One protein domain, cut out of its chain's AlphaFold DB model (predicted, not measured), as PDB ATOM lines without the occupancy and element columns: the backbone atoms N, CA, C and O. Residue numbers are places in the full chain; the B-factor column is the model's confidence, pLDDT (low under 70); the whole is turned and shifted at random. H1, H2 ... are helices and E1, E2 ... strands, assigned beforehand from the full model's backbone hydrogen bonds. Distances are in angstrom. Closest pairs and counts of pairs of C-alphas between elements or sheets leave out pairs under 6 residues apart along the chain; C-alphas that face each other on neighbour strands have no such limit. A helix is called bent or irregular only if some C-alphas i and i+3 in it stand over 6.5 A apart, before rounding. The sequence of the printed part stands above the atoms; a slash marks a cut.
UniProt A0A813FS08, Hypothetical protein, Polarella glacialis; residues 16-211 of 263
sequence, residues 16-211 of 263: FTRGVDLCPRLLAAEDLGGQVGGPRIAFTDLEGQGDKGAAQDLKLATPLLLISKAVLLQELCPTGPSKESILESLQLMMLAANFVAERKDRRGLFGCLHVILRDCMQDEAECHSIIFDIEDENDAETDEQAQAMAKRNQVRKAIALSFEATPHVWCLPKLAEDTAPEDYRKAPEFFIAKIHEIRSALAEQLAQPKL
ATOM      1  N   PHE A  16     175.465 195.273 240.409       74.94
ATOM      2  CA  PHE A  16     175.205 196.476 241.200       74.94
ATOM      3  C   PHE A  16     175.704 196.279 242.636       74.94
ATOM      4  O   PHE A  16     176.486 197.089 243.139       74.94
ATOM      5  N   THR A  17     175.329 195.157 243.250       78.19
ATOM      6  CA  THR A  17     175.856 194.708 244.542       78.19
ATOM      7  C   THR A  17     177.281 194.186 244.370       78.19
ATOM      8  O   THR A  17     177.587 193.484 243.408       78.19
ATOM      9  N   ARG A  18     178.185 194.529 245.294       83.38
ATOM     10  CA  ARG A  18     179.572 194.039 245.299       83.38
ATOM     11  C   ARG A  18     179.882 193.351 246.620       83.38
ATOM     12  O   ARG A  18     179.755 193.969 247.671       83.38
ATOM     13  N   GLY A  19     180.357 192.112 246.556       86.12
ATOM     14  CA  GLY A  19     180.556 191.266 247.726       86.12
ATOM     15  C   GLY A  19     179.235 190.771 248.318       86.12
ATOM     16  O   GLY A  19     178.398 190.227 247.604       86.12
ATOM     17  N   VAL A  20     179.082 190.932 249.630       86.81
ATOM     18  CA  VAL A  20     177.861 190.608 250.375       86.81
ATOM     19  C   VAL A  20     177.451 191.847 251.154       86.81
ATOM     20  O   VAL A  20     178.268 192.384 251.904       86.81
ATOM     21  N   ASP A  21     176.203 192.273 251.000       89.31
ATOM     22  CA  ASP A  21     175.613 193.335 251.806       89.31
ATOM     23  C   ASP A  21     174.668 192.746 252.855       89.31
ATOM     24  O   ASP A  21     173.908 191.817 252.580       89.31
ATOM     25  N   LEU A  22     174.727 193.277 254.074       87.62
ATOM     26  CA  LEU A  22     173.853 192.887 255.175       87.62
ATOM     27  C   LEU A  22     172.911 194.047 255.466       87.62
ATOM     28  O   LEU A  22     173.360 195.142 255.805       87.62
ATOM     29  N   CYS A  23     171.604 193.792 255.418       86.31
ATOM     30  CA  CYS A  23     170.623 194.794 255.803       86.31
ATOM     31  C   CYS A  23     170.911 195.267 257.241       86.31
ATOM     32  O   CYS A  23     170.913 194.448 258.165       86.31
ATOM     33  N   PRO A  24     171.115 196.579 257.472       81.81
ATOM     34  CA  PRO A  24     171.539 197.095 258.776       81.81
ATOM     35  C   PRO A  24     170.461 196.937 259.855       81.81
ATOM     36  O   PRO A  24     170.737 197.080 261.045       81.81
ATOM     37  N   ARG A  25     169.218 196.659 259.448       87.31
ATOM     38  CA  ARG A  25     168.091 196.451 260.347       87.31
ATOM     39  C   ARG A  25     167.790 194.964 260.480       87.31
ATOM     40  O   ARG A  25     167.300 194.342 259.541       87.31
ATOM     41  N   LEU A  26     167.979 194.443 261.689       88.75
ATOM     42  CA  LEU A  26     167.455 193.138 262.075       88.75
ATOM     43  C   LEU A  26     165.944 193.240 262.302       88.75
ATOM     44  O   LEU A  26     165.495 194.063 263.103       88.75
ATOM     45  N   LEU A  27     165.170 192.404 261.616       89.81
ATOM     46  CA  LEU A  27     163.731 192.290 261.842       89.81
ATOM     47  C   LEU A  27     163.444 191.338 263.000       89.81
ATOM     48  O   LEU A  27     164.212 190.406 263.259       89.81
ATOM     49  N   ALA A  28     162.346 191.570 263.710       87.62
ATOM     50  CA  ALA A  28     161.798 190.565 264.605       87.62
ATOM     51  C   ALA A  28     161.009 189.528 263.787       87.62
ATOM     52  O   ALA A  28     160.443 189.858 262.746       87.62
ATOM     53  N   ALA A  29     160.948 188.278 264.255       84.56
ATOM     54  CA  ALA A  29     160.157 187.237 263.592       84.56
ATOM     55  C   ALA A  29     158.689 187.659 263.384       84.56
ATOM     56  O   ALA A  29     158.115 187.399 262.327       84.56
ATOM     57  N   GLU A  30     158.104 188.375 264.347       85.12
ATOM     58  CA  GLU A  30     156.742 188.925 264.277       85.12
ATOM     59  C   GLU A  30     156.518 189.896 263.107       85.12
ATOM     60  O   GLU A  30     155.434 189.898 262.526       85.12
ATOM     61  N   ASP A  31     157.547 190.633 262.667       85.12
ATOM     62  CA  ASP A  31     157.458 191.540 261.509       85.12
ATOM     63  C   ASP A  31     157.239 190.783 260.185       85.12
ATOM     64  O   ASP A  31     156.823 191.364 259.177       85.12
ATOM     65  N   LEU A  32     157.535 189.479 260.167       81.56
ATOM     66  CA  LEU A  32     157.268 188.582 259.045       81.56
ATOM     67  C   LEU A  32     156.056 187.669 259.279       81.56
ATOM     68  O   LEU A  32     155.739 186.882 258.396       81.56
ATOM     69  N   GLY A  33     155.352 187.794 260.407       76.00
ATOM     70  CA  GLY A  33     154.230 186.920 260.773       76.00
ATOM     71  C   GLY A  33     154.613 185.733 261.666       76.00
ATOM     72  O   GLY A  33     153.805 184.827 261.853       76.00
ATOM     73  N   GLY A  34     155.828 185.728 262.220       77.62
ATOM     74  CA  GLY A  34     156.274 184.768 263.229       77.62
ATOM     75  C   GLY A  34     155.787 185.092 264.651       77.62
ATOM     76  O   GLY A  34     155.024 186.028 264.882       77.62
ATOM     77  N   GLN A  35     156.241 184.306 265.630       78.38
ATOM     78  CA  GLN A  35     155.857 184.471 267.039       78.38
ATOM     79  C   GLN A  35     156.659 185.575 267.754       78.38
ATOM     80  O   GLN A  35     157.837 185.799 267.465       78.38
ATOM     81  N   VAL A  36     156.023 186.212 268.745       81.38
ATOM     82  CA  VAL A  36     156.661 187.186 269.649       81.38
ATOM     83  C   VAL A  36     157.815 186.519 270.397       81.38
ATOM     84  O   VAL A  36     157.664 185.424 270.938       81.38
ATOM     85  N   GLY A  37     158.972 187.184 270.441       81.38
ATOM     86  CA  GLY A  37     160.187 186.637 271.060       81.38
ATOM     87  C   GLY A  37     160.928 185.603 270.204       81.38
ATOM     88  O   GLY A  37     161.871 184.984 270.693       81.38
ATOM     89  N   GLY A  38     160.528 185.421 268.941       83.81
ATOM     90  CA  GLY A  38     161.241 184.589 267.976       83.81
ATOM     91  C   GLY A  38     162.602 185.161 267.539       83.81
ATOM     92  O   GLY A  38     163.012 186.240 267.986       83.81
ATOM     93  N   PRO A  39     163.320 184.452 266.647       89.75
ATOM     94  CA  PRO A  39     164.648 184.848 266.191       89.75
ATOM     95  C   PRO A  39     164.686 186.244 265.560       89.75
ATOM     96  O   PRO A  39     163.718 186.724 264.966       89.75
ATOM     97  N   ARG A  40     165.855 186.886 265.646       90.88
ATOM     98  CA  ARG A  40     166.160 188.070 264.841       90.88
ATOM     99  C   ARG A  40     166.524 187.632 263.428       90.88
ATOM    100  O   ARG A  40     167.299 186.696 263.254       90.88
ATOM    101  N   ILE A  41     165.992 188.334 262.437       92.19
ATOM    102  CA  ILE A  41     166.154 187.999 261.024       92.19
ATOM    103  C   ILE A  41     166.995 189.076 260.356       92.19
ATOM    104  O   ILE A  41     166.688 190.266 260.448       92.19
ATOM    105  N   ALA A  42     168.042 188.642 259.663       92.50
ATOM    106  CA  ALA A  42     168.860 189.492 258.819       92.50
ATOM    107  C   ALA A  42     168.677 189.089 257.355       92.50
ATOM    108  O   ALA A  42     168.557 187.905 257.046       92.50
ATOM    109  N   PHE A  43     168.676 190.077 256.463       92.44
ATOM    110  CA  PHE A  43     168.692 189.844 255.022       92.44
ATOM    111  C   PHE A  43     170.089 190.114 254.497       92.44
ATOM    112  O   PHE A  43     170.673 191.151 254.814       92.44
ATOM    113  N   THR A  44     170.595 189.189 253.693       92.19
ATOM    114  CA  THR A  44     171.867 189.328 252.990       92.19
ATOM    115  C   THR A  44     171.617 189.354 251.495       92.19
ATOM    116  O   THR A  44     170.911 188.481 250.989       92.19
ATOM    117  N   ASP A  45     172.215 190.317 250.808       91.19
ATOM    118  CA  ASP A  45     172.235 190.391 249.352       91.19
ATOM    119  C   ASP A  45     173.631 190.034 248.839       91.19
ATOM    120  O   ASP A  45     174.637 190.484 249.394       91.19
ATOM    121  N   LEU A  46     173.697 189.196 247.807       88.69
ATOM    122  CA  LEU A  46     174.958 188.762 247.213       88.69
ATOM    123  C   LEU A  46     175.177 189.470 245.881       88.69
ATOM    124  O   LEU A  46     174.246 189.674 245.106       88.69
ATOM    125  N   GLU A  47     176.437 189.765 245.579       87.25
ATOM    126  CA  GLU A  47     176.868 190.088 244.221       87.25
ATOM    127  C   GLU A  47     176.374 189.018 243.231       87.25
ATOM    128  O   GLU A  47     176.506 187.817 243.481       87.25
ATOM    129  N   GLY A  48     175.797 189.470 242.112       80.69
ATOM    130  CA  GLY A  48     175.303 188.589 241.057       80.69
ATOM    131  C   GLY A  48     176.402 187.678 240.506       80.69
ATOM    132  O   GLY A  48     177.526 188.122 240.266       80.69
ATOM    133  N   GLN A  49     176.056 186.406 240.306       76.44
ATOM    134  CA  GLN A  49     176.985 185.390 239.817       76.44
ATOM    135  C   GLN A  49     177.333 185.603 238.337       76.44
ATOM    136  O   GLN A  49     176.552 186.173 237.572       76.44
ATOM    137  N   GLY A  50     178.513 185.138 237.924       72.00
ATOM    138  CA  GLY A  50     178.951 185.148 236.525       72.00
ATOM    139  C   GLY A  50     179.720 186.394 236.060       72.00
ATOM    140  O   GLY A  50     180.376 186.316 235.025       72.00
ATOM    141  N   ASP A  51     179.734 187.503 236.816       69.88
ATOM    142  CA  ASP A  51     180.471 188.732 236.433       69.88
ATOM    143  C   ASP A  51     181.996 188.574 236.634       69.88
ATOM    144  O   ASP A  51     182.807 188.952 235.789       69.88
ATOM    145  N   LYS A  52     182.414 187.953 237.748       70.25
ATOM    146  CA  LYS A  52     183.837 187.776 238.123       70.25
ATOM    147  C   LYS A  52     184.326 186.326 238.089       70.25
ATOM    148  O   LYS A  52     185.467 186.050 238.466       70.25
ATOM    149  N   GLY A  53     183.482 185.416 237.607       75.62
ATOM    150  CA  GLY A  53     183.772 183.994 237.446       75.62
ATOM    151  C   GLY A  53     183.485 183.137 238.683       75.62
ATOM    152  O   GLY A  53     183.457 183.608 239.820       75.62
ATOM    153  N   ALA A  54     183.353 181.830 238.441       72.75
ATOM    154  CA  ALA A  54     182.846 180.852 239.406       72.75
ATOM    155  C   ALA A  54     183.608 180.807 240.745       72.75
ATOM    156  O   ALA A  54     183.012 180.574 241.792       72.75
ATOM    157  N   ALA A  55     184.923 181.052 240.740       76.06
ATOM    158  CA  ALA A  55     185.724 181.052 241.964       76.06
ATOM    159  C   ALA A  55     185.346 182.194 242.924       76.06
ATOM    160  O   ALA A  55     185.392 182.012 244.140       76.06
ATOM    161  N   GLN A  56     184.974 183.365 242.399       79.25
ATOM    162  CA  GLN A  56     184.499 184.477 243.222       79.25
ATOM    163  C   GLN A  56     183.091 184.184 243.751       79.25
ATOM    164  O   GLN A  56     182.844 184.363 244.942       79.25
ATOM    165  N   ASP A  57     182.210 183.670 242.891       79.31
ATOM    166  CA  ASP A  57     180.832 183.310 243.244       79.31
ATOM    167  C   ASP A  57     180.803 182.288 244.389       79.31
ATOM    168  O   ASP A  57     180.076 182.448 245.369       79.31
ATOM    169  N   LEU A  58     181.690 181.293 244.325       78.12
ATOM    170  CA  LEU A  58     181.918 180.304 245.377       78.12
ATOM    171  C   LEU A  58     182.332 180.929 246.709       78.12
ATOM    172  O   LEU A  58     181.774 180.577 247.751       78.12
ATOM    173  N   LYS A  59     183.297 181.854 246.689       80.69
ATOM    174  CA  LYS A  59     183.796 182.516 247.905       80.69
ATOM    175  C   LYS A  59     182.718 183.348 248.595       80.69
ATOM    176  O   LYS A  59     182.720 183.435 249.818       80.69
ATOM    177  N   LEU A  60     181.809 183.945 247.826       84.00
ATOM    178  CA  LEU A  60     180.701 184.739 248.359       84.00
ATOM    179  C   LEU A  60     179.545 183.860 248.849       84.00
ATOM    180  O   LEU A  60     179.008 184.097 249.930       84.00
ATOM    181  N   ALA A  61     179.184 182.823 248.090       83.81
ATOM    182  CA  ALA A  61     178.040 181.973 248.402       83.81
ATOM    183  C   ALA A  61     178.297 181.016 249.573       83.81
ATOM    184  O   ALA A  61     177.405 180.795 250.388       83.81
ATOM    185  N   THR A  62     179.508 180.466 249.690       84.19
ATOM    186  CA  THR A  62     179.856 179.446 250.696       84.19
ATOM    187  C   THR A  62     179.541 179.847 252.145       84.19
ATOM    188  O   THR A  62     178.819 179.097 252.809       84.19
ATOM    189  N   PRO A  63     180.023 180.993 252.672       85.75
ATOM    190  CA  PRO A  63     179.728 181.378 254.051       85.75
ATOM    191  C   PRO A  63     178.226 181.563 254.277       85.75
ATOM    192  O   PRO A  63     177.708 181.132 255.304       85.75
ATOM    193  N   LEU A  64     177.514 182.132 253.302       88.94
ATOM    194  CA  LEU A  64     176.077 182.368 253.403       88.94
ATOM    195  C   LEU A  64     175.269 181.076 253.331       88.94
ATOM    196  O   LEU A  64     174.317 180.919 254.082       88.94
ATOM    197  N   LEU A  65     175.679 180.111 252.514       89.12
ATOM    198  CA  LEU A  65     175.042 178.799 252.468       89.12
ATOM    199  C   LEU A  65     175.137 178.075 253.826       89.12
ATOM    200  O   LEU A  65     174.195 177.393 254.233       89.12
ATOM    201  N   LEU A  66     176.249 178.256 254.550       86.94
ATOM    202  CA  LEU A  66     176.481 177.647 255.862       86.94
ATOM    203  C   LEU A  66     175.701 178.315 257.002       86.94
ATOM    204  O   LEU A  66     175.293 177.619 257.930       86.94
ATOM    205  N   ILE A  67     175.491 179.634 256.961       89.50
ATOM    206  CA  ILE A  67     174.851 180.369 258.068       89.50
ATOM    207  C   ILE A  67     173.373 180.698 257.831       89.50
ATOM    208  O   ILE A  67     172.645 180.965 258.787       89.50
ATOM    209  N   SER A  68     172.903 180.674 256.587       93.31
ATOM    210  CA  SER A  68     171.538 181.085 256.260       93.31
ATOM    211  C   SER A  68     170.517 180.001 256.588       93.31
ATOM    212  O   SER A  68     170.643 178.844 256.176       93.31
ATOM    213  N   LYS A  69     169.458 180.396 257.307       94.50
ATOM    214  CA  LYS A  69     168.280 179.549 257.553       94.50
ATOM    215  C   LYS A  69     167.460 179.327 256.283       94.50
ATOM    216  O   LYS A  69     166.952 178.232 256.092       94.50
ATOM    217  N   ALA A  70     167.363 180.335 255.423       95.19
ATOM    218  CA  ALA A  70     166.709 180.249 254.123       95.19
ATOM    219  C   ALA A  70     167.636 180.823 253.049       95.19
ATOM    220  O   ALA A  70     168.237 181.879 253.247       95.19
ATOM    221  N   VAL A  71     167.760 180.123 251.924       95.44
ATOM    222  CA  VAL A  71     168.616 180.496 250.793       95.44
ATOM    223  C   VAL A  71     167.743 180.675 249.563       95.44
ATOM    224  O   VAL A  71     167.043 179.748 249.161       95.44
ATOM    225  N   LEU A  72     167.794 181.869 248.971       95.88
ATOM    226  CA  LEU A  72     167.049 182.209 247.763       95.88
ATOM    227  C   LEU A  72     167.990 182.143 246.557       95.88
ATOM    228  O   LEU A  72     168.813 183.036 246.366       95.88
ATOM    229  N   LEU A  73     167.864 181.098 245.741       94.44
ATOM    230  CA  LEU A  73     168.530 181.012 244.444       94.44
ATOM    231  C   LEU A  73     167.601 181.613 243.388       94.44
ATOM    232  O   LEU A  73     166.534 181.062 243.139       94.44
ATOM    233  N   GLN A  74     167.980 182.739 242.790       92.69
ATOM    234  CA  GLN A  74     167.181 183.393 241.752       92.69
ATOM    235  C   GLN A  74     167.743 183.066 240.369       92.69
ATOM    236  O   GLN A  74     168.916 183.328 240.126       92.69
ATOM    237  N   GLU A  75     166.899 182.564 239.470       91.50
ATOM    238  CA  GLU A  75     167.252 182.260 238.079       91.50
ATOM    239  C   GLU A  75     166.250 182.934 237.137       91.50
ATOM    240  O   GLU A  75     165.042 182.869 237.364       91.50
ATOM    241  N   LEU A  76     166.730 183.588 236.076       90.25
ATOM    242  CA  LEU A  76     165.866 184.143 235.030       90.25
ATOM    243  C   LEU A  76     165.553 183.066 233.990       90.25
ATOM    244  O   LEU A  76     166.442 182.629 233.264       90.25
ATOM    245  N   CYS A  77     164.291 182.656 233.886       90.62
ATOM    246  CA  CYS A  77     163.921 181.487 233.088       90.62
ATOM    247  C   CYS A  77     162.540 181.635 232.414       90.62
ATOM    248  O   CYS A  77     161.592 180.904 232.726       90.62
ATOM    249  N   PRO A  78     162.409 182.542 231.428       88.50
ATOM    250  CA  PRO A  78     161.141 182.788 230.737       88.50
ATOM    251  C   PRO A  78     160.611 181.574 229.959       88.50
ATOM    252  O   PRO A  78     159.426 181.505 229.646       88.50
ATOM    253  N   THR A  79     161.479 180.612 229.640       89.31
ATOM    254  CA  THR A  79     161.147 179.384 228.900       89.31
ATOM    255  C   THR A  79     161.102 178.137 229.785       89.31
ATOM    256  O   THR A  79     161.046 177.027 229.262       89.31
ATOM    257  N   GLY A  80     161.145 178.308 231.107       88.62
ATOM    258  CA  GLY A  80     161.241 177.214 232.071       88.62
ATOM    259  C   GLY A  80     162.668 176.944 232.557       88.62
ATOM    260  O   GLY A  80     163.631 177.486 232.002       88.62
ATOM    261  N   PRO A  81     162.817 176.145 233.627       94.25
ATOM    262  CA  PRO A  81     164.083 175.985 234.328       94.25
ATOM    263  C   PRO A  81     165.099 175.151 233.544       94.25
ATOM    264  O   PRO A  81     164.788 174.086 233.008       94.25
ATOM    265  N   SER A  82     166.363 175.577 233.575       93.12
ATOM    266  CA  SER A  82     167.487 174.738 233.156       93.12
ATOM    267  C   SER A  82     167.952 173.878 234.331       93.12
ATOM    268  O   SER A  82     168.698 174.340 235.197       93.12
ATOM    269  N   LYS A  83     167.523 172.608 234.366       94.19
ATOM    270  CA  LYS A  83     167.963 171.654 235.403       94.19
ATOM    271  C   LYS A  83     169.485 171.520 235.466       94.19
ATOM    272  O   LYS A  83     170.026 171.355 236.548       94.19
ATOM    273  N   GLU A  84     170.173 171.609 234.331       92.56
ATOM    274  CA  GLU A  84     171.634 171.528 234.273       92.56
ATOM    275  C   GLU A  84     172.281 172.724 234.979       92.56
ATOM    276  O   GLU A  84     172.987 172.520 235.963       92.56
ATOM    277  N   SER A  85     171.930 173.953 234.581       90.38
ATOM    278  CA  SER A  85     172.456 175.191 235.187       90.38
ATOM    279  C   SER A  85     172.227 175.240 236.702       90.38
ATOM    280  O   SER A  85     173.147 175.484 237.489       90.38
ATOM    281  N   ILE A  86     170.994 174.942 237.130       93.75
ATOM    282  CA  ILE A  86     170.597 175.004 238.540       93.75
ATOM    283  C   ILE A  86     171.330 173.933 239.357       93.75
ATOM    284  O   ILE A  86     171.885 174.240 240.415       93.75
ATOM    285  N   LEU A  87     171.367 172.680 238.884       95.62
ATOM    286  CA  LEU A  87     172.024 171.591 239.609       95.62
ATOM    287  C   LEU A  87     173.544 171.767 239.657       95.62
ATOM    288  O   LEU A  87     174.140 171.469 240.690       95.62
ATOM    289  N   GLU A  88     174.176 172.267 238.594       90.50
ATOM    290  CA  GLU A  88     175.614 172.553 238.587       90.50
ATOM    291  C   GLU A  88     175.971 173.669 239.570       90.50
ATOM    292  O   GLU A  88     176.894 173.506 240.374       90.50
ATOM    293  N   SER A  89     175.196 174.756 239.577       87.12
ATOM    294  CA  SER A  89     175.379 175.867 240.514       87.12
ATOM    295  C   SER A  89     175.249 175.397 241.966       87.12
ATOM    296  O   SER A  89     176.117 175.671 242.800       87.12
ATOM    297  N   LEU A  90     174.205 174.619 242.270       91.25
ATOM    298  CA  LEU A  90     173.998 174.036 243.597       91.25
ATOM    299  C   LEU A  90     175.125 173.072 243.975       91.25
ATOM    300  O   LEU A  90     175.681 173.188 245.067       91.25
ATOM    301  N   GLN A  91     175.509 172.160 243.078       89.81
ATOM    302  CA  GLN A  91     176.598 171.214 243.320       89.81
ATOM    303  C   GLN A  91     177.891 171.945 243.679       89.81
ATOM    304  O   GLN A  91     178.560 171.569 244.642       89.81
ATOM    305  N   LEU A  92     178.234 172.991 242.930       81.44
ATOM    306  CA  LEU A  92     179.461 173.745 243.127       81.44
ATOM    307  C   LEU A  92     179.484 174.430 244.502       81.44
ATOM    308  O   LEU A  92     180.447 174.266 245.254       81.44
ATOM    309  N   MET A  93     178.400 175.121 244.869       79.94
ATOM    310  CA  MET A  93     178.277 175.784 246.173       79.94
ATOM    311  C   MET A  93     178.314 174.780 247.333       79.94
ATOM    312  O   MET A  93     178.993 175.005 248.336       79.94
ATOM    313  N   MET A  94     177.638 173.639 247.185       86.31
ATOM    314  CA  MET A  94     177.639 172.583 248.196       86.31
ATOM    315  C   MET A  94     179.018 171.941 248.364       86.31
ATOM    316  O   MET A  94     179.421 171.641 249.486       86.31
ATOM    317  N   LEU A  95     179.753 171.709 247.272       79.94
ATOM    318  CA  LEU A  95     181.110 171.166 247.330       79.94
ATOM    319  C   LEU A  95     182.043 172.110 248.087       79.94
ATOM    320  O   LEU A  95     182.740 171.654 248.992       79.94
ATOM    321  N   ALA A  96     182.014 173.409 247.784       72.25
ATOM    322  CA  ALA A  96     182.831 174.386 248.499       72.25
ATOM    323  C   ALA A  96     182.480 174.458 249.987       72.25
ATOM    324  O   ALA A  96     183.373 174.397 250.830       72.25
ATOM    325  N   ALA A  97     181.193 174.481 250.330       71.88
ATOM    326  CA  ALA A  97     180.776 174.480 251.726       71.88
ATOM    327  C   ALA A  97     181.176 173.196 252.473       71.88
ATOM    328  O   ALA A  97     181.531 173.261 253.648       71.88
ATOM    329  N   ASN A  98     181.207 172.045 251.794       71.12
ATOM    330  CA  ASN A  98     181.678 170.786 252.374       71.12
ATOM    331  C   ASN A  98     183.189 170.752 252.638       71.12
ATOM    332  O   ASN A  98     183.610 170.050 253.552       71.12
ATOM    333  N   PHE A  99     184.007 171.472 251.863       65.44
ATOM    334  CA  PHE A  99     185.432 171.613 252.186       65.44
ATOM    335  C   PHE A  99     185.637 172.415 253.468       65.44
ATOM    336  O   PHE A  99     186.552 172.158 254.238       65.44
ATOM    337  N   VAL A 100     184.748 173.370 253.716       62.72
ATOM    338  CA  VAL A 100     184.860 174.282 254.850       62.72
ATOM    339  C   VAL A 100     184.258 173.688 256.119       62.72
ATOM    340  O   VAL A 100     184.783 173.923 257.198       62.72
ATOM    341  N   ALA A 101     183.182 172.910 256.023       63.84
ATOM    342  CA  ALA A 101     182.521 172.325 257.182       63.84
ATOM    343  C   ALA A 101     183.040 170.906 257.486       63.84
ATOM    344  O   ALA A 101     182.590 169.930 256.882       63.84
ATOM    345  N   GLU A 102     183.921 170.752 258.482       61.66
ATOM    346  CA  GLU A 102     184.261 169.434 259.040       61.66
ATOM    347  C   GLU A 102     183.086 168.852 259.848       61.66
ATOM    348  O   GLU A 102     183.043 168.904 261.077       61.66
ATOM    349  N   ARG A 103     182.106 168.263 259.153       64.44
ATOM    350  CA  ARG A 103     181.011 167.508 259.775       64.44
ATOM    351  C   ARG A 103     181.059 166.022 259.457       64.44
ATOM    352  O   ARG A 103     181.146 165.618 258.297       64.44
ATOM    353  N   LYS A 104     180.901 165.206 260.507       60.31
ATOM    354  CA  LYS A 104     180.715 163.748 260.393       60.31
ATOM    355  C   LYS A 104     179.354 163.382 259.793       60.31
ATOM    356  O   LYS A 104     179.274 162.391 259.075       60.31
ATOM    357  N   ASP A 105     178.318 164.183 260.058       66.31
ATOM    358  CA  ASP A 105     176.995 164.057 259.439       66.31
ATOM    359  C   ASP A 105     176.680 165.305 258.609       66.31
ATOM    360  O   ASP A 105     176.658 166.426 259.115       66.31
ATOM    361  N   ARG A 106     176.472 165.102 257.309       71.25
ATOM    362  CA  ARG A 106     176.194 166.170 256.341       71.25
ATOM    363  C   ARG A 106     174.698 166.430 256.178       71.25
ATOM    364  O   ARG A 106     174.324 167.303 255.398       71.25
ATOM    365  N   ARG A 107     173.846 165.672 256.877       80.25
ATOM    366  CA  ARG A 107     172.396 165.836 256.795       80.25
ATOM    367  C   ARG A 107     171.965 167.177 257.372       80.25
ATOM    368  O   ARG A 107     172.353 167.518 258.487       80.25
ATOM    369  N   GLY A 108     171.174 167.930 256.610       83.19
ATOM    370  CA  GLY A 108     170.678 169.243 257.036       83.19
ATOM    371  C   GLY A 108     171.793 170.235 257.390       83.19
ATOM    372  O   GLY A 108     171.660 171.017 258.329       83.19
ATOM    373  N   LEU A 109     172.934 170.174 256.694       86.62
ATOM    374  CA  LEU A 109     173.999 171.165 256.843       86.62
ATOM    375  C   LEU A 109     173.503 172.564 256.447       86.62
ATOM    376  O   LEU A 109     173.734 173.544 257.159       86.62
ATOM    377  N   PHE A 110     172.782 172.653 255.335       91.12
ATOM    378  CA  PHE A 110     172.249 173.896 254.790       91.12
ATOM    379  C   PHE A 110     170.823 174.136 255.268       91.12
ATOM    380  O   PHE A 110     170.145 173.202 255.681       91.12
ATOM    381  N   GLY A 111     170.390 175.398 255.244       93.12
ATOM    382  CA  GLY A 111     169.021 175.778 255.593       93.12
ATOM    383  C   GLY A 111     167.972 175.244 254.609       93.12
ATOM    384  O   GLY A 111     168.141 174.204 253.977       93.12
ATOM    385  N   CYS A 112     166.877 175.972 254.450       95.62
ATOM    386  CA  CYS A 112     165.862 175.706 253.439       95.62
ATOM    387  C   CYS A 112     166.258 176.353 252.104       95.62
ATOM    388  O   CYS A 112     166.625 177.529 252.063       95.62
ATOM    389  N   LEU A 113     166.180 175.597 251.006       97.19
ATOM    390  CA  LEU A 113     166.431 176.109 249.658       97.19
ATOM    391  C   LEU A 113     165.126 176.567 249.008       97.19
ATOM    392  O   LEU A 113     164.159 175.811 248.960       97.19
ATOM    393  N   HIS A 114     165.128 177.777 248.460       97.81
ATOM    394  CA  HIS A 114     164.066 178.314 247.618       97.81
ATOM    395  C   HIS A 114     164.665 178.683 246.263       97.81
ATOM    396  O   HIS A 114     165.490 179.591 246.173       97.81
ATOM    397  N   VAL A 115     164.242 177.995 245.208       97.56
ATOM    398  CA  VAL A 115     164.579 178.341 243.827       97.56
ATOM    399  C   VAL A 115     163.482 179.254 243.291       97.56
ATOM    400  O   VAL A 115     162.333 178.840 243.154       97.56
ATOM    401  N   ILE A 116     163.825 180.511 243.024       97.19
ATOM    402  CA  ILE A 116     162.928 181.521 242.467       97.19
ATOM    403  C   ILE A 116     163.171 181.604 240.961       97.19
ATOM    404  O   ILE A 116     164.166 182.169 240.505       97.19
ATOM    405  N   LEU A 117     162.229 181.063 240.203       96.75
ATOM    406  CA  LEU A 117     162.184 181.074 238.749       96.75
ATOM    407  C   LEU A 117     161.533 182.378 238.280       96.75
ATOM    408  O   LEU A 117     160.310 182.529 238.287       96.75
ATOM    409  N   ARG A 118     162.362 183.362 237.936       93.62
ATOM    410  CA  ARG A 118     161.945 184.705 237.516       93.62
ATOM    411  C   ARG A 118     161.424 184.678 236.082       93.62
ATOM    412  O   ARG A 118     161.989 184.012 235.216       93.62
ATOM    413  N   ASP A 119     160.377 185.461 235.845       92.38
ATOM    414  CA  ASP A 119     159.666 185.580 234.570       92.38
ATOM    415  C   ASP A 119     159.069 184.247 234.083       92.38
ATOM    416  O   ASP A 119     158.806 184.067 232.896       92.38
ATOM    417  N   CYS A 120     158.817 183.321 235.010       92.81
ATOM    418  CA  CYS A 120     158.301 181.993 234.716       92.81
ATOM    419  C   CYS A 120     156.788 181.927 234.959       92.81
ATOM    420  O   CYS A 120     156.300 182.333 236.013       92.81
ATOM    421  N   MET A 121     156.050 181.399 233.980       89.25
ATOM    422  CA  MET A 121     154.590 181.208 234.033       89.25
ATOM    423  C   MET A 121     154.192 179.721 234.035       89.25
ATOM    424  O   MET A 121     153.031 179.397 233.800       89.25
ATOM    425  N   GLN A 122     155.161 178.822 234.218       92.44
ATOM    426  CA  GLN A 122     154.928 177.379 234.262       92.44
ATOM    427  C   GLN A 122     154.380 176.945 235.623       92.44
ATOM    428  O   GLN A 122     154.452 177.689 236.605       92.44
ATOM    429  N   ASP A 123     153.834 175.733 235.670       95.19
ATOM    430  CA  ASP A 123     153.394 175.117 236.915       95.19
ATOM    431  C   ASP A 123     154.593 174.818 237.835       95.19
ATOM    432  O   ASP A 123     155.619 174.292 237.404       95.19
ATOM    433  N   GLU A 124     154.470 175.164 239.117       96.88
ATOM    434  CA  GLU A 124     155.561 175.019 240.090       96.88
ATOM    435  C   GLU A 124     155.903 173.553 240.370       96.88
ATOM    436  O   GLU A 124     157.075 173.239 240.592       96.88
ATOM    437  N   ALA A 125     154.923 172.642 240.325       97.38
ATOM    438  CA  ALA A 125     155.169 171.217 240.525       97.38
ATOM    439  C   ALA A 125     155.875 170.602 239.309       97.38
ATOM    440  O   ALA A 125     156.796 169.802 239.479       97.38
ATOM    441  N   GLU A 126     155.516 171.022 238.094       96.88
ATOM    442  CA  GLU A 126     156.244 170.658 236.874       96.88
ATOM    443  C   GLU A 126     157.694 171.164 236.916       96.88
ATOM    444  O   GLU A 126     158.630 170.387 236.715       96.88
ATOM    445  N   CYS A 127     157.912 172.440 237.252       97.56
ATOM    446  CA  CYS A 127     159.258 172.995 237.397       97.56
ATOM    447  C   CYS A 127     160.066 172.284 238.488       97.56
ATOM    448  O   CYS A 127     161.250 171.999 238.287       97.56
ATOM    449  N   HIS A 128     159.442 171.970 239.626       97.81
ATOM    450  CA  HIS A 128     160.069 171.170 240.672       97.81
ATOM    451  C   HIS A 128     160.486 169.800 240.136       97.81
ATOM    452  O   HIS A 128     161.631 169.403 240.341       97.81
ATOM    453  N   SER A 129     159.602 169.108 239.414       97.31
ATOM    454  CA  SER A 129     159.889 167.795 238.836       97.31
ATOM    455  C   SER A 129     161.082 167.842 237.877       97.31
ATOM    456  O   SER A 129     162.042 167.087 238.034       97.31
ATOM    457  N   ILE A 130     161.110 168.815 236.961       96.69
ATOM    458  CA  ILE A 130     162.218 169.009 236.011       96.69
ATOM    459  C   ILE A 130     163.570 169.131 236.733       96.69
ATOM    460  O   ILE A 130     164.575 168.550 236.302       96.69
ATOM    461  N   ILE A 131     163.612 169.900 237.824       97.69
ATOM    462  CA  ILE A 131     164.852 170.191 238.548       97.69
ATOM    463  C   ILE A 131     165.230 169.033 239.480       97.69
ATOM    464  O   ILE A 131     166.379 168.586 239.457       97.69
ATOM    465  N   PHE A 132     164.295 168.534 240.290       97.94
ATOM    466  CA  PHE A 132     164.590 167.718 241.472       97.94
ATOM    467  C   PHE A 132     164.114 166.265 241.411       97.94
ATOM    468  O   PHE A 132     164.589 165.474 242.231       97.94
ATOM    469  N   ASP A 133     163.275 165.873 240.449       97.31
ATOM    470  CA  ASP A 133     162.885 164.468 240.330       97.31
ATOM    471  C   ASP A 133     164.005 163.632 239.709       97.31
ATOM    472  O   ASP A 133     164.800 164.086 238.877       97.31
ATOM    473  N   ILE A 134     164.095 162.385 240.165       97.38
ATOM    474  CA  ILE A 134     165.087 161.433 239.678       97.38
ATOM    475  C   ILE A 134     164.728 161.041 238.247       97.38
ATOM    476  O   ILE A 134     163.630 160.565 237.979       97.38
ATOM    477  N   GLU A 135     165.682 161.225 237.343       96.38
ATOM    478  CA  GLU A 135     165.572 160.784 235.955       96.38
ATOM    479  C   GLU A 135     165.724 159.261 235.877       96.38
ATOM    480  O   GLU A 135     166.600 158.705 236.549       96.38
ATOM    481  N   ASP A 136     164.915 158.594 235.051       95.75
ATOM    482  CA  ASP A 136     165.124 157.181 234.733       95.75
ATOM    483  C   ASP A 136     166.240 157.061 233.690       95.75
ATOM    484  O   ASP A 136     166.120 157.527 232.560       95.75
ATOM    485  N   GLU A 137     167.358 156.451 234.079       92.81
ATOM    486  CA  GLU A 137     168.513 156.260 233.197       92.81
ATOM    487  C   GLU A 137     168.195 155.311 232.025       92.81
ATOM    488  O   GLU A 137     168.900 155.341 231.019       92.81
ATOM    489  N   ASN A 138     167.122 154.513 232.116       93.44
ATOM    490  CA  ASN A 138     166.646 153.661 231.020       93.44
ATOM    491  C   ASN A 138     165.967 154.447 229.889       93.44
ATOM    492  O   ASN A 138     165.855 153.923 228.783       93.44
ATOM    493  N   ASP A 139     165.538 155.684 230.150       94.50
ATOM    494  CA  ASP A 139     164.943 156.563 229.137       94.50
ATOM    495  C   ASP A 139     166.012 157.248 228.264       94.50
ATOM    496  O   ASP A 139     165.688 158.018 227.357       94.50
ATOM    497  N   ALA A 140     167.298 157.011 228.538       94.06
ATOM    498  CA  ALA A 140     168.392 157.580 227.769       94.06
ATOM    499  C   ALA A 140     168.502 156.953 226.369       94.06
ATOM    500  O   ALA A 140     168.502 155.734 226.205       94.06
ATOM    501  N   GLU A 141     168.683 157.797 225.351       95.50
ATOM    502  CA  GLU A 141     168.907 157.363 223.968       95.50
ATOM    503  C   GLU A 141     170.367 156.953 223.717       95.50
ATOM    504  O   GLU A 141     170.646 156.180 222.798       95.50
ATOM    505  N   THR A 142     171.307 157.463 224.525       96.19
ATOM    506  CA  THR A 142     172.743 157.155 224.432       96.19
ATOM    507  C   THR A 142     173.379 156.907 225.799       96.19
ATOM    508  O   THR A 142     172.889 157.373 226.832       96.19
ATOM    509  N   ASP A 143     174.529 156.227 225.804       94.56
ATOM    510  CA  ASP A 143     175.317 155.992 227.018       94.56
ATOM    511  C   ASP A 143     175.785 157.309 227.661       94.56
ATOM    512  O   ASP A 143     175.806 157.429 228.888       94.56
ATOM    513  N   GLU A 144     176.134 158.328 226.863       95.31
ATOM    514  CA  GLU A 144     176.505 159.642 227.403       95.31
ATOM    515  C   GLU A 144     175.322 160.318 228.103       95.31
ATOM    516  O   GLU A 144     175.491 160.924 229.165       95.31
ATOM    517  N   GLN A 145     174.115 160.191 227.544       94.75
ATOM    518  CA  GLN A 145     172.907 160.725 228.164       94.75
ATOM    519  C   GLN A 145     172.597 160.004 229.481       94.75
ATOM    520  O   GLN A 145     172.316 160.679 230.476       94.75
ATOM    521  N   ALA A 146     172.719 158.674 229.521       96.31
ATOM    522  CA  ALA A 146     172.542 157.886 230.740       96.31
ATOM    523  C   ALA A 146     173.540 158.315 231.830       96.31
ATOM    524  O   ALA A 146     173.157 158.571 232.972       96.31
ATOM    525  N   GLN A 147     174.815 158.505 231.476       95.75
ATOM    526  CA  GLN A 147     175.839 158.995 232.406       95.75
ATOM    527  C   GLN A 147     175.535 160.408 232.923       95.75
ATOM    528  O   GLN A 147     175.716 160.693 234.112       95.75
ATOM    529  N   ALA A 148     175.051 161.300 232.056       94.19
ATOM    530  CA  ALA A 148     174.661 162.650 232.451       94.19
ATOM    531  C   ALA A 148     173.452 162.640 233.407       94.19
ATOM    532  O   ALA A 148     173.454 163.365 234.406       94.19
ATOM    533  N   MET A 149     172.452 161.790 233.147       96.56
ATOM    534  CA  MET A 149     171.312 161.558 234.045       96.56
ATOM    535  C   MET A 149     171.776 161.020 235.402       96.56
ATOM    536  O   MET A 149     171.420 161.589 236.436       96.56
ATOM    537  N   ALA A 150     172.649 160.009 235.413       96.56
ATOM    538  CA  ALA A 150     173.219 159.441 236.632       96.56
ATOM    539  C   ALA A 150     173.944 160.503 237.475       96.56
ATOM    540  O   ALA A 150     173.738 160.596 238.690       96.56
ATOM    541  N   LYS A 151     174.753 161.363 236.837       95.19
ATOM    542  CA  LYS A 151     175.446 162.474 237.507       95.19
ATOM    543  C   LYS A 151     174.453 163.460 238.130       95.19
ATOM    544  O   LYS A 151     174.599 163.803 239.302       95.19
ATOM    545  N   ARG A 152     173.414 163.882 237.399       96.81
ATOM    546  CA  ARG A 152     172.372 164.780 237.939       96.81
ATOM    547  C   ARG A 152     171.598 164.135 239.087       96.81
ATOM    548  O   ARG A 152     171.377 164.774 240.112       96.81
ATOM    549  N   ASN A 153     171.272 162.849 238.980       97.81
ATOM    550  CA  ASN A 153     170.621 162.088 240.046       97.81
ATOM    551  C   ASN A 153     171.475 162.009 241.319       97.81
ATOM    552  O   ASN A 153     170.936 162.085 242.425       97.81
ATOM    553  N   GLN A 154     172.801 161.901 241.202       96.12
ATOM    554  CA  GLN A 154     173.702 161.988 242.357       96.12
ATOM    555  C   GLN A 154     173.641 163.368 243.021       96.12
ATOM    556  O   GLN A 154     173.575 163.446 244.250       96.12
ATOM    557  N   VAL A 155     173.604 164.444 242.230       96.06
ATOM    558  CA  VAL A 155     173.456 165.812 242.748       96.06
ATOM    559  C   VAL A 155     172.118 165.986 243.466       96.06
ATOM    560  O   VAL A 155     172.106 166.448 244.604       96.06
ATOM    561  N   ARG A 156     171.002 165.533 242.880       97.44
ATOM    562  CA  ARG A 156     169.669 165.581 243.515       97.44
ATOM    563  C   ARG A 156     169.639 164.861 244.859       97.44
ATOM    564  O   ARG A 156     169.153 165.413 245.844       97.44
ATOM    565  N   LYS A 157     170.229 163.663 244.935       95.56
ATOM    566  CA  LYS A 157     170.364 162.911 246.194       95.56
ATOM    567  C   LYS A 157     171.201 163.674 247.221       95.56
ATOM    568  O   LYS A 157     170.839 163.708 248.394       95.56
ATOM    569  N   ALA A 158     172.300 164.299 246.799       93.12
ATOM    570  CA  ALA A 158     173.125 165.111 247.687       93.12
ATOM    571  C   ALA A 158     172.364 166.338 248.211       93.12
ATOM    572  O   ALA A 158     172.461 166.634 249.401       93.12
ATOM    573  N   ILE A 159     171.590 167.021 247.362       94.88
ATOM    574  CA  ILE A 159     170.744 168.162 247.747       94.88
ATOM    575  C   ILE A 159     169.712 167.717 248.784       94.88
ATOM    576  O   ILE A 159     169.671 168.279 249.875       94.88
ATOM    577  N   ALA A 160     168.957 166.653 248.495       94.50
ATOM    578  CA  ALA A 160     167.933 166.125 249.398       94.50
ATOM    579  C   ALA A 160     168.488 165.720 250.775       94.50
ATOM    580  O   ALA A 160     167.781 165.791 251.774       94.50
ATOM    581  N   LEU A 161     169.754 165.299 250.839       91.75
ATOM    582  CA  LEU A 161     170.426 165.013 252.105       91.75
ATOM    583  C   LEU A 161     170.924 166.283 252.804       91.75
ATOM    584  O   LEU A 161     170.854 166.361 254.026       91.75
ATOM    585  N   SER A 162     171.470 167.247 252.065       91.00
ATOM    586  CA  SER A 162     172.249 168.346 252.654       91.00
ATOM    587  C   SER A 162     171.403 169.518 253.150       91.00
ATOM    588  O   SER A 162     171.867 170.246 254.022       91.00
ATOM    589  N   PHE A 163     170.199 169.718 252.614       93.00
ATOM    590  CA  PHE A 163     169.287 170.786 253.040       93.00
ATOM    591  C   PHE A 163     168.316 170.297 254.123       93.00
ATOM    592  O   PHE A 163     168.007 169.111 254.212       93.00
ATOM    593  N   GLU A 164     167.851 171.214 254.974       91.94
ATOM    594  CA  GLU A 164     166.968 170.910 256.115       91.94
ATOM    595  C   GLU A 164     165.577 170.395 255.698       91.94
ATOM    596  O   GLU A 164     164.904 169.729 256.484       91.94
ATOM    597  N   ALA A 165     165.144 170.693 254.472       92.12
ATOM    598  CA  ALA A 165     163.861 170.286 253.915       92.12
ATOM    599  C   ALA A 165     163.957 170.100 252.393       92.12
ATOM    600  O   ALA A 165     164.932 170.525 251.767       92.12
ATOM    601  N   THR A 166     162.919 169.503 251.799       94.19
ATOM    602  CA  THR A 166     162.751 169.477 250.341       94.19
ATOM    603  C   THR A 166     162.794 170.909 249.794       94.19
ATOM    604  O   THR A 166     162.086 171.768 250.327       94.19
ATOM    605  N   PRO A 167     163.609 171.194 248.762       96.56
ATOM    606  CA  PRO A 167     163.662 172.517 248.153       96.56
ATOM    607  C   PRO A 167     162.293 172.993 247.661       96.56
ATOM    608  O   PRO A 167     161.548 172.238 247.042       96.56
ATOM    609  N   HIS A 168     161.986 174.269 247.874       97.56
ATOM    610  CA  HIS A 168     160.825 174.904 247.261       97.56
ATOM    611  C   HIS A 168     161.194 175.479 245.893       97.56
ATOM    612  O   HIS A 168     162.254 176.089 245.741       97.56
ATOM    613  N   VAL A 169     160.296 175.346 244.918       98.06
ATOM    614  CA  VAL A 169     160.405 175.987 243.604       98.06
ATOM    615  C   VAL A 169     159.240 176.950 243.444       98.06
ATOM    616  O   VAL A 169     158.097 176.572 243.670       98.06
ATOM    617  N   TRP A 170     159.550 178.190 243.076       97.75
ATOM    618  CA  TRP A 170     158.577 179.267 242.943       97.75
ATOM    619  C   TRP A 170     158.646 179.857 241.545       97.75
ATOM    620  O   TRP A 170     159.708 180.323 241.131       97.75
ATOM    621  N   CYS A 171     157.518 179.903 240.849       96.62
ATOM    622  CA  CYS A 171     157.392 180.559 239.555       96.62
ATOM    623  C   CYS A 171     156.924 181.990 239.796       96.62
ATOM    624  O   CYS A 171     155.755 182.243 240.097       96.62
ATOM    625  N   LEU A 172     157.861 182.937 239.715       94.25
ATOM    626  CA  LEU A 172     157.548 184.349 239.862       94.25
ATOM    627  C   LEU A 172     157.228 184.935 238.478       94.25
ATOM    628  O   LEU A 172     158.131 185.040 237.639       94.25
ATOM    629  N   PRO A 173     155.975 185.349 238.236       90.12
ATOM    630  CA  PRO A 173     155.548 185.811 236.929       90.12
ATOM    631  C   PRO A 173     156.230 187.128 236.559       90.12
ATOM    632  O   PRO A 173     156.568 187.943 237.423       90.12
ATOM    633  N   LYS A 174     156.397 187.358 235.254       88.31
ATOM    634  CA  LYS A 174     156.963 188.610 234.750       88.31
ATOM    635  C   LYS A 174     156.048 189.782 235.122       88.31
ATOM    636  O   LYS A 174     154.825 189.702 234.979       88.31
ATOM    637  N   LEU A 175     156.638 190.890 235.567       84.62
ATOM    638  CA  LEU A 175     155.901 192.145 235.711       84.62
ATOM    639  C   LEU A 175     155.446 192.627 234.326       84.62
ATOM    640  O   LEU A 175     156.225 192.641 233.378       84.62
ATOM    641  N   ALA A 176     154.172 193.006 234.205       72.56
ATOM    642  CA  ALA A 176     153.590 193.424 232.924       72.56
ATOM    643  C   ALA A 176     154.282 194.662 232.321       72.56
ATOM    644  O   ALA A 176     154.239 194.865 231.109       72.56
ATOM    645  N   GLU A 177     154.924 195.472 233.162       75.06
ATOM    646  CA  GLU A 177     155.701 196.641 232.769       75.06
ATOM    647  C   GLU A 177     157.202 196.321 232.801       75.06
ATOM    648  O   GLU A 177     157.682 195.636 233.703       75.06
ATOM    649  N   ASP A 178     157.964 196.865 231.846       71.56
ATOM    650  CA  ASP A 178     159.426 196.692 231.789       71.56
ATOM    651  C   ASP A 178     160.159 197.410 232.942       71.56
ATOM    652  O   ASP A 178     161.352 197.195 233.155       71.56
ATOM    653  N   THR A 179     159.457 198.265 233.694       74.12
ATOM    654  CA  THR A 179     159.981 198.929 234.894       74.12
ATOM    655  C   THR A 179     159.289 198.363 236.125       74.12
ATOM    656  O   THR A 179     158.069 198.435 236.250       74.12
ATOM    657  N   ALA A 180     160.068 197.807 237.055       75.25
ATOM    658  CA  ALA A 180     159.524 197.364 238.331       75.25
ATOM    659  C   ALA A 180     159.056 198.574 239.164       75.25
ATOM    660  O   ALA A 180     159.760 199.588 239.205       75.25
ATOM    661  N   PRO A 181     157.899 198.494 239.848       81.81
ATOM    662  CA  PRO A 181     157.447 199.575 240.710       81.81
ATOM    663  C   PRO A 181     158.371 199.717 241.926       81.81
ATOM    664  O   PRO A 181     158.885 198.728 242.443       81.81
ATOM    665  N   GLU A 182     158.525 200.945 242.432       83.31
ATOM    666  CA  GLU A 182     159.322 201.210 243.645       83.31
ATOM    667  C   GLU A 182     158.792 200.470 244.887       83.31
ATOM    668  O   GLU A 182     159.564 200.077 245.758       83.31
ATOM    669  N   ASP A 183     157.473 200.275 244.971       84.81
ATOM    670  CA  ASP A 183     156.829 199.437 245.984       84.81
ATOM    671  C   ASP A 183     156.142 198.266 245.279       84.81
ATOM    672  O   ASP A 183     155.230 198.474 244.474       84.81
ATOM    673  N   TYR A 184     156.547 197.035 245.607       85.81
ATOM    674  CA  TYR A 184     155.964 195.820 245.030       85.81
ATOM    675  C   TYR A 184     154.449 195.732 245.264       85.81
ATOM    676  O   TYR A 184     153.750 195.100 244.481       85.81
ATOM    677  N   ARG A 185     153.917 196.403 246.294       88.81
ATOM    678  CA  ARG A 185     152.472 196.475 246.579       88.81
ATOM    679  C   ARG A 185     151.679 197.266 245.538       88.81
ATOM    680  O   ARG A 185     150.458 197.312 245.616       88.81
ATOM    681  N   LYS A 186     152.358 197.914 244.593       89.88
ATOM    682  CA  LYS A 186     151.753 198.568 243.425       89.88
ATOM    683  C   LYS A 186     151.804 197.691 242.169       89.88
ATOM    684  O   LYS A 186     151.339 198.126 241.121       89.88
ATOM    685  N   ALA A 187     152.399 196.499 242.250       90.19
ATOM    686  CA  ALA A 187     152.427 195.546 241.149       90.19
ATOM    687  C   ALA A 187     151.025 194.949 240.893       90.19
ATOM    688  O   ALA A 187     150.115 195.121 241.705       90.19
ATOM    689  N   PRO A 188     150.824 194.225 239.780       90.31
ATOM    690  CA  PRO A 188     149.589 193.482 239.564       90.31
ATOM    691  C   PRO A 188     149.287 192.488 240.695       90.31
ATOM    692  O   PRO A 188     150.199 191.870 241.248       90.31
ATOM    693  N   GLU A 189     148.001 192.274 240.982       91.50
ATOM    694  CA  GLU A 189     147.533 191.439 242.102       91.50
ATOM    695  C   GLU A 189     148.136 190.027 242.096       91.50
ATOM    696  O   GLU A 189     148.561 189.525 243.130       91.50
ATOM    697  N   PHE A 190     148.250 189.401 240.920       90.25
ATOM    698  CA  PHE A 190     148.836 188.062 240.792       90.25
ATOM    699  C   PHE A 190     150.298 188.011 241.270       90.25
ATOM    700  O   PHE A 190     150.736 187.015 241.842       90.25
ATOM    701  N   PHE A 191     151.056 189.089 241.052       91.31
ATOM    702  CA  PHE A 191     152.456 189.186 241.453       91.31
ATOM    703  C   PHE A 191     152.550 189.407 242.961       91.31
ATOM    704  O   PHE A 191     153.319 188.734 243.645       91.31
ATOM    705  N   ILE A 192     151.720 190.311 243.490       92.25
ATOM    706  CA  ILE A 192     151.609 190.579 244.927       92.25
ATOM    707  C   ILE A 192     151.257 189.296 245.682       92.25
ATOM    708  O   ILE A 192     151.946 188.947 246.642       92.25
ATOM    709  N   ALA A 193     150.242 188.563 245.221       93.25
ATOM    710  CA  ALA A 193     149.810 187.304 245.816       93.25
ATOM    711  C   ALA A 193     150.953 186.278 245.878       93.25
ATOM    712  O   ALA A 193     151.209 185.720 246.945       93.25
ATOM    713  N   LYS A 194     151.708 186.100 244.783       94.25
ATOM    714  CA  LYS A 194     152.861 185.184 244.756       94.25
ATOM    715  C   LYS A 194     153.980 185.624 245.707       94.25
ATOM    716  O   LYS A 194     154.546 184.796 246.416       94.25
ATOM    717  N   ILE A 195     154.270 186.924 245.807       93.12
ATOM    718  CA  ILE A 195     155.225 187.440 246.804       93.12
ATOM    719  C   ILE A 195     154.741 187.166 248.235       93.12
ATOM    720  O   ILE A 195     155.548 186.805 249.091       93.12
ATOM    721  N   HIS A 196     153.446 187.313 248.522       93.19
ATOM    722  CA  HIS A 196     152.890 186.996 249.841       93.19
ATOM    723  C   HIS A 196     152.967 185.507 250.179       93.19
ATOM    724  O   HIS A 196     153.270 185.170 251.324       93.19
ATOM    725  N   GLU A 197     152.755 184.632 249.203       94.88
ATOM    726  CA  GLU A 197     152.922 183.186 249.354       94.88
ATOM    727  C   GLU A 197     154.370 182.829 249.721       94.88
ATOM    728  O   GLU A 197     154.610 182.215 250.763       94.88
ATOM    729  N   ILE A 198     155.345 183.334 248.953       94.56
ATOM    730  CA  ILE A 198     156.778 183.140 249.228       94.56
ATOM    731  C   ILE A 198     157.136 183.673 250.622       94.56
ATOM    732  O   ILE A 198     157.821 183.005 251.397       94.56
ATOM    733  N   ARG A 199     156.660 184.876 250.972       92.06
ATOM    734  CA  ARG A 199     156.897 185.480 252.294       92.06
ATOM    735  C   ARG A 199     156.328 184.635 253.429       92.06
ATOM    736  O   ARG A 199     156.975 184.552 254.467       92.06
ATOM    737  N   SER A 200     155.157 184.033 253.239       92.12
ATOM    738  CA  SER A 200     154.516 183.190 254.253       92.12
ATOM    739  C   SER A 200     155.328 181.917 254.491       92.12
ATOM    740  O   SER A 200     155.666 181.621 255.634       92.12
ATOM    741  N   ALA A 201     155.763 181.244 253.419       93.56
ATOM    742  CA  ALA A 201     156.630 180.070 253.520       93.56
ATOM    743  C   ALA A 201     157.966 180.389 254.222       93.56
ATOM    744  O   ALA A 201     158.419 179.643 255.090       93.56
ATOM    745  N   LEU A 202     158.581 181.531 253.896       93.00
ATOM    746  CA  LEU A 202     159.802 181.984 254.570       93.00
ATOM    747  C   LEU A 202     159.558 182.293 256.050       93.00
ATOM    748  O   LEU A 202     160.378 181.929 256.886       93.00
ATOM    749  N   ALA A 203     158.452 182.952 256.392       90.69
ATOM    750  CA  ALA A 203     158.129 183.294 257.773       90.69
ATOM    751  C   ALA A 203     157.982 182.051 258.661       90.69
ATOM    752  O   ALA A 203     158.505 182.033 259.776       90.69
ATOM    753  N   GLU A 204     157.336 181.000 258.153       90.88
ATOM    754  CA  GLU A 204     157.198 179.720 258.854       90.88
ATOM    755  C   GLU A 204     158.561 179.081 259.151       90.88
ATOM    756  O   GLU A 204     158.821 178.654 260.277       90.88
ATOM    757  N   GLN A 205     159.468 179.070 258.175       91.88
ATOM    758  CA  GLN A 205     160.806 178.503 258.347       91.88
ATOM    759  C   GLN A 205     161.702 179.359 259.253       91.88
ATOM    760  O   GLN A 205     162.470 178.823 260.052       91.88
ATOM    761  N   LEU A 206     161.605 180.687 259.143       91.94
ATOM    762  CA  LEU A 206     162.381 181.654 259.928       91.94
ATOM    763  C   LEU A 206     161.878 181.799 261.372       91.94
ATOM    764  O   LEU A 206     162.565 182.401 262.198       91.94
ATOM    765  N   ALA A 207     160.718 181.224 261.704       89.19
ATOM    766  CA  ALA A 207     160.217 181.167 263.076       89.19
ATOM    767  C   ALA A 207     161.137 180.360 264.008       89.19
ATOM    768  O   ALA A 207     161.099 180.550 265.224       89.19
ATOM    769  N   GLN A 208     161.975 179.480 263.450       88.75
ATOM    770  CA  GLN A 208     162.974 178.710 264.185       88.75
ATOM    771  C   GLN A 208     164.387 179.101 263.737       88.75
ATOM    772  O   GLN A 208     164.633 179.266 262.538       88.75
ATOM    773  N   PRO A 209     165.348 179.225 264.671       90.00
ATOM    774  CA  PRO A 209     166.719 179.547 264.311       90.00
ATOM    775  C   PRO A 209     167.342 178.416 263.483       90.00
ATOM    776  O   PRO A 209     166.956 177.246 263.587       90.00
ATOM    777  N   LYS A 210     168.353 178.753 262.678       89.75
ATOM    778  CA  LYS A 210     169.224 177.729 262.095       89.75
ATOM    779  C   LYS A 210     169.955 177.006 263.217       89.75
ATOM    780  O   LYS A 210     170.404 177.645 264.165       89.75
ATOM    781  N   LEU A 211     170.089 175.691 263.087       85.75
ATOM    782  CA  LEU A 211     170.886 174.902 264.010       85.75
ATOM    783  C   LEU A 211     172.250 174.583 263.402       85.75
ATOM    784  O   LEU A 211     172.360 174.154 262.253       85.75
TER     785      LEU A 211
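This is residues 16 to 211 of the 263 residues of the protein "Hypothetical protein" of Polarella glacialis (UniProt A0A813FS08). A small sheet of three parallel strands, E3, E4 and E5, forms the core, with H6 running along one face and H4 slanting over the other. H3 links H4 to H2 and to the long helix H5, which lies off the sheet toward one end of the longest axis; H1 packs on H6 toward the other end, and the small strand pair E1 and E2 lies by H2. The printed part has 196 residues, with six named helices and five named strands in the order E1 H1 E2 H2 E3 H3 E4 H4 H5 E5 H6, class mixed. It is compact, with a radius of gyration of the C-alphas of 17.7 A and spans of 53 by 44 by 34 A.

The sheet has E3, residues 70 to 76, 19.5 A long from C-alpha 70 at (166.709, 180.249, 254.123); E4, residues 112 to 118, 18.7 A; and E5, residues 168 to 172. The helices are H1, residues 29 to 32; H2, residues 54 to 67, 20.3 A; H3, residues 83 to 100, 25.9 A; H4, residues 124 to 132; H5, residues 143 to 162, 28.6 A; and H6, residues 189 to 206, 25.2 A, ending at C-alpha 206 (162.381, 181.654, 259.928). E1, residues 20 to 22, begins at C-alpha 20 (177.861, 190.608, 250.375); E2 is residues 44 to 46.

E3 and E4 are parallel, with N 73 and O 114 2.8 A apart; E4 and E5 are parallel, with N 115 and O 168 2.8 A apart. E3, H3, E4 and E4, H4 H5, E5 are strand-helix-strand units, parallel neighbour strands with helices between, both crossovers right-handed. There are three layers, helices on both faces of the sheet: H3 and H4 on one, H6 on the other. H6, at a height over the sheet of 10.0 A, runs along the strands; H4, at 8.4 A, runs slantwise to them. H3 is the hub: it touches H4 at Lys 83 and Ile 131, C-alphas 4.7 A apart, H5 at Gln 91 and Val 155, 6.3 A, and H2 at Thr 62 and Ala 97, 5.2 A. H2 only grazes the sheet and is irregular, only just: C-alphas 60 and 63 are 6.7 A apart. E1 and E2 are antiparallel, with N 21 and O 45 2.9 A apart. H1 touches H6, with Leu 32 and Ala 203 closest, C-alphas 5.5 A apart. In H3, H4, H5 and H6 every O i to N i+4 pair is within hydrogen-bond range, in H2 8 of 10; H1 is too short for one.

The C-alphas farthest apart, of Val 36 and Thr 142, are 56.6 A apart. The printed part has no cut. H1 to E2, H3 to E4 and E5 to H6 are long links; in the last, residues 178 to 183 stand free. The mean pLDDT of the printed part is 88.3, with residue 51 and residues 99 to 105 under 70.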